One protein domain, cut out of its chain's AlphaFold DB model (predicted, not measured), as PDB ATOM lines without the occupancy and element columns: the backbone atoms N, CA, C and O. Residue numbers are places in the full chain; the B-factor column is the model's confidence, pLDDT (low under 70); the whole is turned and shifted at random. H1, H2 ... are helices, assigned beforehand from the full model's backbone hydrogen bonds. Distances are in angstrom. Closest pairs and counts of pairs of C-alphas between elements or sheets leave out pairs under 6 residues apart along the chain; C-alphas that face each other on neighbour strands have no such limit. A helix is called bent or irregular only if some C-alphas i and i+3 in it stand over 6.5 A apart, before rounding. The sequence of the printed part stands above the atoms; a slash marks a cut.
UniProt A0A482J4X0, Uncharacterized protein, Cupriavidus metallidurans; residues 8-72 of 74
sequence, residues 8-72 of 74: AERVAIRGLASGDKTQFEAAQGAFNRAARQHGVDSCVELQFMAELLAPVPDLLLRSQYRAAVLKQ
ATOM      1  N   ALA A   8     111.690 114.043 183.226       91.44
ATOM      2  CA  ALA A   8     110.576 113.141 182.929       91.44
ATOM      3  C   ALA A   8     110.463 112.817 181.427       91.44
ATOM      4  O   ALA A   8     110.182 111.680 181.051       91.44
ATOM      5  N   GLU A   9     110.720 113.799 180.561       94.06
ATOM      6  CA  GLU A   9     110.690 113.607 179.110       94.06
ATOM      7  C   GLU A   9     111.854 112.737 178.621       94.06
ATOM      8  O   GLU A   9     111.654 111.872 177.766       94.06
ATOM      9  N   ARG A  10     113.058 112.911 179.185       92.94
ATOM     10  CA  ARG A  10     114.198 112.032 178.882       92.94
ATOM     11  C   ARG A  10     113.924 110.603 179.319       92.94
ATOM     12  O   ARG A  10     114.184 109.681 178.550       92.94
ATOM     13  N   VAL A  11     113.357 110.412 180.510       93.69
ATOM     14  CA  VAL A  11     112.964 109.087 181.006       93.69
ATOM     15  C   VAL A  11     111.935 108.439 180.079       93.69
ATOM     16  O   VAL A  11     112.105 107.273 179.725       93.69
ATOM     17  N   ALA A  12     110.924 109.180 179.617       94.56
ATOM     18  CA  ALA A  12     109.924 108.659 178.684       94.56
ATOM     19  C   ALA A  12     110.549 108.229 177.341       94.56
ATOM     20  O   ALA A  12     110.326 107.108 176.877       94.56
ATOM     21  N   ILE A  13     111.389 109.079 176.735       94.88
ATOM     22  CA  ILE A  13     112.061 108.762 175.462       94.88
ATOM     23  C   ILE A  13     113.042 107.593 175.634       94.88
ATOM     24  O   ILE A  13     113.116 106.702 174.783       94.88
ATOM     25  N   ARG A  14     113.762 107.532 176.757       93.75
ATOM     26  CA  ARG A  14     114.642 106.403 177.074       93.75
ATOM     27  C   ARG A  14     113.862 105.113 177.309       93.75
ATOM     28  O   ARG A  14     114.332 104.059 176.889       93.75
ATOM     29  N   GLY A  15     112.686 105.181 177.930       93.75
ATOM     30  CA  GLY A  15     111.767 104.051 178.074       93.75
ATOM     31  C   GLY A  15     111.360 103.485 176.714       93.75
ATOM     32  O   GLY A  15     111.490 102.287 176.471       93.75
ATOM     33  N   LEU A  16     111.008 104.345 175.755       94.06
ATOM     34  CA  LEU A  16     110.787 103.898 174.376       94.06
ATOM     35  C   LEU A  16     112.035 103.260 173.760       94.06
ATOM     36  O   LEU A  16     111.941 102.215 173.113       94.06
ATOM     37  N   ALA A  17     113.209 103.860 173.969       93.12
ATOM     38  CA  ALA A  17     114.467 103.302 173.489       93.12
ATOM     39  C   ALA A  17     114.777 101.937 174.136       93.12
ATOM     40  O   ALA A  17     115.347 101.068 173.479       93.12
ATOM     41  N   SER A  18     114.380 101.676 175.383       92.56
ATOM     42  CA  SER A  18     114.536 100.355 176.009       92.56
ATOM     43  C   SER A  18     113.469  99.348 175.557       92.56
ATOM     44  O   SER A  18     113.697  98.144 175.655       92.56
ATOM     45  N   GLY A  19     112.377  99.818 174.950       91.56
ATOM     46  CA  GLY A  19     111.307  98.999 174.375       91.56
ATOM     47  C   GLY A  19     109.954  99.144 175.076       91.56
ATOM     48  O   GLY A  19     109.002  98.467 174.686       91.56
ATOM     49  N   ASP A  20     109.847 100.020 176.076       92.75
ATOM     50  CA  ASP A  20     108.597 100.316 176.769       92.75
ATOM     51  C   ASP A  20     107.700 101.231 175.925       92.75
ATOM     52  O   ASP A  20     107.815 102.457 175.930       92.75
ATOM     53  N   LYS A  21     106.764 100.612 175.202       92.12
ATOM     54  CA  LYS A  21     105.795 101.307 174.347       92.12
ATOM     55  C   LYS A  21     104.755 102.114 175.127       92.12
ATOM     56  O   LYS A  21     104.080 102.937 174.515       92.12
ATOM     57  N   THR A  22     104.613 101.908 176.439       94.00
ATOM     58  CA  THR A  22     103.638 102.663 177.248       94.00
ATOM     59  C   THR A  22     104.009 104.142 177.356       94.00
ATOM     60  O   THR A  22     103.137 104.990 177.508       94.00
ATOM     61  N   GLN A  23     105.291 104.467 177.164       92.88
ATOM     62  CA  GLN A  23     105.813 105.833 177.193       92.88
ATOM     63  C   GLN A  23     105.600 106.603 175.880       92.88
ATOM     64  O   GLN A  23     106.049 107.745 175.765       92.88
ATOM     65  N   PHE A  24     104.943 106.006 174.875       94.31
ATOM     66  CA  PHE A  24     104.863 106.584 173.532       94.31
ATOM     67  C   PHE A  24     104.214 107.967 173.500       94.31
ATOM     68  O   PHE A  24     104.799 108.894 172.946       94.31
ATOM     69  N   GLU A  25     103.047 108.129 174.124       95.31
ATOM     70  CA  GLU A  25     102.333 109.410 174.122       95.31
ATOM     71  C   GLU A  25     103.138 110.511 174.826       95.31
ATOM     72  O   GLU A  25     103.265 111.623 174.309       95.31
ATOM     73  N   ALA A  26     103.750 110.188 175.969       94.12
ATOM     74  CA  ALA A  26     104.571 111.125 176.730       94.12
ATOM     75  C   ALA A  26     105.814 111.565 175.938       94.12
ATOM     76  O   ALA A  26     106.099 112.759 175.821       94.12
ATOM     77  N   ALA A  27     106.527 110.613 175.335       95.12
ATOM     78  CA  ALA A  27     107.706 110.883 174.520       95.12
ATOM     79  C   ALA A  27     107.370 111.637 173.222       95.12
ATOM     80  O   ALA A  27     108.118 112.524 172.807       95.12
ATOM     81  N   GLN A  28     106.235 111.332 172.587       96.19
ATOM     82  CA  GLN A  28     105.769 112.059 171.409       96.19
ATOM     83  C   GLN A  28     105.392 113.506 171.758       96.19
ATOM     84  O   GLN A  28     105.745 114.427 171.020       96.19
ATOM     85  N   GLY A  29     104.732 113.729 172.899       95.69
ATOM     86  CA  GLY A  29     104.449 115.070 173.413       95.69
ATOM     87  C   GLY A  29     105.726 115.878 173.663       95.69
ATOM     88  O   GLY A  29     105.833 117.023 173.214       95.69
ATOM     89  N   ALA A  30     106.722 115.251 174.295       95.06
ATOM     90  CA  ALA A  30     108.042 115.836 174.516       95.06
ATOM     91  C   ALA A  30     108.725 116.233 173.200       95.06
ATOM     92  O   ALA A  30     109.191 117.365 173.053       95.06
ATOM     93  N   PHE A  31     108.728 115.323 172.220       96.31
ATOM     94  CA  PHE A  31     109.297 115.561 170.897       96.31
ATOM     95  C   PHE A  31     108.626 116.747 170.199       96.31
ATOM     96  O   PHE A  31     109.313 117.677 169.783       96.31
ATOM     97  N   ASN A  32     107.292 116.771 170.133       95.81
ATOM     98  CA  ASN A  32     106.546 117.842 169.468       95.81
ATOM     99  C   ASN A  32     106.833 119.223 170.080       95.81
ATOM    100  O   ASN A  32     106.966 120.214 169.354       95.81
ATOM    101  N   ARG A  33     106.955 119.302 171.412       94.56
ATOM    102  CA  ARG A  33     107.294 120.539 172.132       94.56
ATOM    103  C   ARG A  33     108.729 120.980 171.845       94.56
ATOM    104  O   ARG A  33     108.950 122.119 171.429       94.56
ATOM    105  N   ALA A  34     109.695 120.091 172.069       94.50
ATOM    106  CA  ALA A  34     111.115 120.422 172.027       94.50
ATOM    107  C   ALA A  34     111.641 120.600 170.593       94.50
ATOM    108  O   ALA A  34     112.378 121.551 170.338       94.50
ATOM    109  N   ALA A  35     111.198 119.781 169.632       94.50
ATOM    110  CA  ALA A  35     111.580 119.922 168.226       94.50
ATOM    111  C   ALA A  35     111.107 121.259 167.634       94.50
ATOM    112  O   ALA A  35     111.823 121.869 166.846       94.50
ATOM    113  N   ARG A  36     109.942 121.769 168.058       93.12
ATOM    114  CA  ARG A  36     109.443 123.083 167.623       93.12
ATOM    115  C   ARG A  36     110.275 124.249 168.168       93.12
ATOM    116  O   ARG A  36     110.393 125.268 167.497       93.12
ATOM    117  N   GLN A  37     110.794 124.128 169.388       93.69
ATOM    118  CA  GLN A  37     111.521 125.206 170.070       93.69
ATOM    119  C   GLN A  37     113.015 125.218 169.742       93.69
ATOM    120  O   GLN A  37     113.615 126.287 169.666       93.69
ATOM    121  N   HIS A  38     113.607 124.039 169.565       93.00
ATOM    122  CA  HIS A  38     115.055 123.870 169.470       93.00
ATOM    123  C   HIS A  38     115.499 123.213 168.153       93.00
ATOM    124  O   HIS A  38     116.652 123.341 167.756       93.00
ATOM    125  N   GLY A  39     114.594 122.548 167.433       93.50
ATOM    126  CA  GLY A  39     114.933 121.719 166.278       93.50
ATOM    127  C   GLY A  39     115.335 120.297 166.679       93.50
ATOM    128  O   GLY A  39     115.747 120.039 167.811       93.50
ATOM    129  N   VAL A  40     115.194 119.365 165.736       93.56
ATOM    130  CA  VAL A  40     115.431 117.925 165.951       93.56
ATOM    131  C   VAL A  40     116.896 117.620 166.271       93.56
ATOM    132  O   VAL A  40     117.170 116.786 167.127       93.56
ATOM    133  N   ASP A  41     117.837 118.336 165.659       92.88
ATOM    134  CA  ASP A  41     119.276 118.090 165.831       92.88
ATOM    135  C   ASP A  41     119.852 118.623 167.149       92.88
ATOM    136  O   ASP A  41     121.051 118.519 167.401       92.88
ATOM    137  N   SER A  42     119.006 119.190 168.013       92.19
ATOM    138  CA  SER A  42     119.434 119.743 169.297       92.19
ATOM    139  C   SER A  42     119.886 118.689 170.307       92.19
ATOM    140  O   SER A  42     120.710 118.999 171.169       92.19
ATOM    141  N   CYS A  43     119.354 117.463 170.247       92.38
ATOM    142  CA  CYS A  43     119.828 116.355 171.078       92.38
ATOM    143  C   CYS A  43     119.475 114.978 170.493       92.38
ATOM    144  O   CYS A  43     118.571 114.836 169.666       92.38
ATOM    145  N   VAL A  44     120.187 113.945 170.950       93.88
ATOM    146  CA  VAL A  44     120.084 112.574 170.416       93.88
ATOM    147  C   VAL A  44     118.722 111.928 170.678       93.88
ATOM    148  O   VAL A  44     118.278 111.094 169.895       93.88
ATOM    149  N   GLU A  45     118.029 112.322 171.745       95.12
ATOM    150  CA  GLU A  45     116.669 111.878 172.054       95.12
ATOM    151  C   GLU A  45     115.668 112.357 170.999       95.12
ATOM    152  O   GLU A  45     114.791 111.597 170.586       95.12
ATOM    153  N   LEU A  46     115.815 113.598 170.520       95.81
ATOM    154  CA  LEU A  46     114.964 114.137 169.462       95.81
ATOM    155  C   LEU A  46     115.283 113.497 168.113       95.81
ATOM    156  O   LEU A  46     114.355 113.159 167.384       95.81
ATOM    157  N   GLN A  47     116.558 113.249 167.813       95.19
ATOM    158  CA  GLN A  47     116.964 112.513 166.609       95.19
ATOM    159  C   GLN A  47     116.417 111.077 166.611       95.19
ATOM    160  O   GLN A  47     115.857 110.621 165.615       95.19
ATOM    161  N   PHE A  48     116.477 110.384 167.755       95.75
ATOM    162  CA  PHE A  48     115.852 109.072 167.920       95.75
ATOM    163  C   PHE A  48     114.340 109.122 167.669       95.75
ATOM    164  O   PHE A  48     113.817 108.299 166.917       95.75
ATOM    165  N   MET A  49     113.637 110.084 168.273       96.25
ATOM    166  CA  MET A  49     112.193 110.238 168.090       96.25
ATOM    167  C   MET A  49     111.823 110.610 166.652       96.25
ATOM    168  O   MET A  49     110.819 110.113 166.147       96.25
ATOM    169  N   ALA A  50     112.633 111.419 165.967       95.62
ATOM    170  CA  ALA A  50     112.414 111.755 164.565       95.62
ATOM    171  C   ALA A  50     112.503 110.510 163.677       95.62
ATOM    172  O   ALA A  50     111.587 110.254 162.901       95.62
ATOM    173  N   GLU A  51     113.530 109.677 163.868       95.31
ATOM    174  CA  GLU A  51     113.634 108.396 163.166       95.31
ATOM    175  C   GLU A  51     112.533 107.417 163.570       95.31
ATOM    176  O   GLU A  51     112.110 106.588 162.767       95.31
ATOM    177  N   LEU A  52     112.055 107.460 164.815       93.06
ATOM    178  CA  LEU A  52     110.964 106.604 165.282       93.06
ATOM    179  C   LEU A  52     109.626 106.972 164.624       93.06
ATOM    180  O   LEU A  52     108.868 106.076 164.255       93.06
ATOM    181  N   LEU A  53     109.362 108.271 164.471       93.12
ATOM    182  CA  LEU A  53     108.127 108.828 163.916       93.12
ATOM    183  C   LEU A  53     108.163 108.993 162.388       93.12
ATOM    184  O   LEU A  53     107.124 109.265 161.785       93.12
ATOM    185  N   ALA A  54     109.328 108.831 161.756       92.62
ATOM    186  CA  ALA A  54     109.478 108.932 160.312       92.62
ATOM    187  C   ALA A  54     108.602 107.895 159.575       92.62
ATOM    188  O   ALA A  54     108.591 106.717 159.951       92.62
ATOM    189  N   PRO A  55     107.903 108.294 158.491       89.38
ATOM    190  CA  PRO A  55     107.053 107.387 157.716       89.38
ATOM    191  C   PRO A  55     107.856 106.277 157.026       89.38
ATOM    192  O   PRO A  55     107.374 105.153 156.899       89.38
ATOM    193  N   VAL A  56     109.088 106.581 156.610       92.19
ATOM    194  CA  VAL A  56     110.066 105.607 156.115       92.19
ATOM    195  C   VAL A  56     111.338 105.793 156.934       92.19
ATOM    196  O   VAL A  56     112.086 106.733 156.673       92.19
ATOM    197  N   PRO A  57     111.556 104.965 157.962       86.19
ATOM    198  CA  PRO A  57     112.682 105.157 158.855       86.19
ATOM    199  C   PRO A  57     113.970 104.578 158.297       86.19
ATOM    200  O   PRO A  57     113.977 103.472 157.746       86.19
ATOM    201  N   ASP A  58     115.080 105.265 158.553       94.25
ATOM    202  CA  ASP A  58     116.390 104.660 158.390       94.25
ATOM    203  C   ASP A  58     116.667 103.773 159.612       94.25
ATOM    204  O   ASP A  58     116.896 104.230 160.736       94.25
ATOM    205  N   LEU A  59     116.606 102.455 159.409       91.88
ATOM    206  CA  LEU A  59     116.775 101.482 160.489       91.88
ATOM    207  C   LEU A  59     118.182 101.516 161.101       91.88
ATOM    208  O   LEU A  59     118.336 101.190 162.283       91.88
ATOM    209  N   LEU A  60     119.195 101.910 160.326       94.19
ATOM    210  CA  LEU A  60     120.563 102.035 160.809       94.19
ATOM    211  C   LEU A  60     120.689 103.271 161.704       94.19
ATOM    212  O   LEU A  60     121.159 103.139 162.837       94.19
ATOM    213  N   LEU A  61     120.212 104.431 161.248       93.44
ATOM    214  CA  LEU A  61     120.209 105.662 162.048       93.44
ATOM    215  C   LEU A  61     119.368 105.504 163.314       93.44
ATOM    216  O   LEU A  61     119.837 105.802 164.413       93.44
ATOM    217  N   ARG A  62     118.167 104.927 163.198       92.94
ATOM    218  CA  ARG A  62     117.309 104.636 164.353       92.94
ATOM    219  C   ARG A  62     118.028 103.772 165.389       92.94
ATOM    220  O   ARG A  62     117.927 104.042 166.585       92.94
ATOM    221  N   SER A  63     118.757 102.745 164.951       92.06
ATOM    222  CA  SER A  63     119.546 101.881 165.840       92.06
ATOM    223  C   SER A  63     120.695 102.641 166.516       92.06
ATOM    224  O   SER A  63     120.906 102.501 167.723       92.06
ATOM    225  N   GLN A  64     121.400 103.495 165.769       94.75
ATOM    226  CA  GLN A  64     122.492 104.319 166.290       94.75
ATOM    227  C   GLN A  64     122.003 105.321 167.342       94.75
ATOM    228  O   GLN A  64     122.557 105.367 168.443       94.75
ATOM    229  N   TYR A  65     120.930 106.063 167.055       94.25
ATOM    230  CA  TYR A  65     120.355 107.006 168.011       94.25
ATOM    231  C   TYR A  65     119.781 106.294 169.233       94.25
ATOM    232  O   TYR A  65     120.037 106.716 170.357       94.25
ATOM    233  N   ARG A  66     119.106 105.150 169.051       93.31
ATOM    234  CA  ARG A  66     118.645 104.312 170.167       93.31
ATOM    235  C   ARG A  66     119.801 103.930 171.095       93.31
ATOM    236  O   ARG A  66     119.683 104.061 172.312       93.31
ATOM    237  N   ALA A  67     120.924 103.477 170.539       94.00
ATOM    238  CA  ALA A  67     122.103 103.133 171.327       94.00
ATOM    239  C   ALA A  67     122.709 104.356 172.035       94.00
ATOM    240  O   ALA A  67     123.156 104.234 173.174       94.00
ATOM    241  N   ALA A  68     122.711 105.528 171.394       92.75
ATOM    242  CA  ALA A  68     123.186 106.771 171.996       92.75
ATOM    243  C   ALA A  68     122.312 107.206 173.186       92.75
ATOM    244  O   ALA A  68     122.847 107.459 174.264       92.75
ATOM    245  N   VAL A  69     120.983 107.190 173.027       92.00
ATOM    246  CA  VAL A  69     120.011 107.477 174.099       92.00
ATOM    247  C   VAL A  69     120.213 106.532 175.286       92.00
ATOM    248  O   VAL A  69     120.236 106.959 176.439       92.00
ATOM    249  N   LEU A  70     120.423 105.238 175.028       92.38
ATOM    250  CA  LEU A  70     120.638 104.250 176.089       92.38
ATOM    251  C   LEU A  70     122.004 104.367 176.784       92.38
ATOM    252  O   LEU A  70     122.133 103.886 177.910       92.38
ATOM    253  N   LYS A  71     123.004 104.984 176.146       91.62
ATOM    254  CA  LYS A  71     124.349 105.186 176.711       91.62
ATOM    255  C   LYS A  71     124.471 106.427 177.586       91.62
ATOM    256  O   LYS A  71     125.380 106.474 178.410       91.62
ATOM    257  N   GLN A  72     123.607 107.427 177.419       81.31
ATOM    258  CA  GLN A  72     123.652 108.618 178.264       81.31
ATOM    259  C   GLN A  72     123.370 108.239 179.725       81.31
ATOM    260  O   GLN A  72     122.494 107.420 180.001       81.31
TER     261      GLN A  72
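AT A GLANCE: This is residues 8 to 72 of the 74 residues of an uncharacterized protein of Cupriavidus metallidurans (UniProt A0A482J4X0). A compact cluster of four crossed helices: the long, kinked H2 and the shorter H4 lie on either side of H1 and H3, with H1 across one end of the hairpin of H3 and H4. The printed part has 65 residues, with four named helices in the order H1, H2, H3, H4 and no named strand, and its class is all helix. It is compact and rounded, with a radius of gyration of the C-alphas of 10.5 A and spans of 26 by 23 by 22 A.

IN THESE COORDINATES: H2, the longest helix, holds residues 21 to 38 and measures 24.9 A from C-alpha 21 at (105.795, 101.307, 174.347) to C-alpha 38. It has a kink of 34 degrees near residue 28 and is irregular, with C-alphas 22 and 25 7.5 A apart. H1, residues 8 to 18, measures 15.1 A and begins with C-alpha 8 at (110.576, 113.141, 182.929). H3, residues 44 to 53, measures 14.1 A. H4, residues 59 to 71, measures 18.3 A and ends with C-alpha 71 at (124.349, 105.186, 176.711).

HOW THE PARTS SIT: H2 touches H1, closest at the C-alphas of Ile 13 and Ala 27, 4.9 A, at a steep tilt of 56 degrees, opposite ways. With residues 27 to 35 alone H2 touches H3, closest at the C-alphas of Phe 31 and Leu 46, 6.0 A. H3 and H4 form a helical hairpin, their tilt of 38 degrees only just steep; the closest C-alphas are those of Phe 48 and Tyr 65, 5.0 A. H1 touches H3, closest at the C-alphas of Ile 13 and Glu 45, 6.5 A. H4 touches H1 with residues 66 to 70 alone, closest at the C-alphas of Ala 17 and Arg 66, 5.4 A. H2 and H4 are apart. Each O i to N i+4 pair is within hydrogen-bond range in H1, H3 and H4, and 11 of 14 are in H2.

THE WHOLE: The two C-alphas farthest apart, those of Ala 8 and Val 56, are 27.9 A apart. The printed part has no cut, and its three links are tight. Its mean pLDDT is 93.4, and no printed residue is under 70.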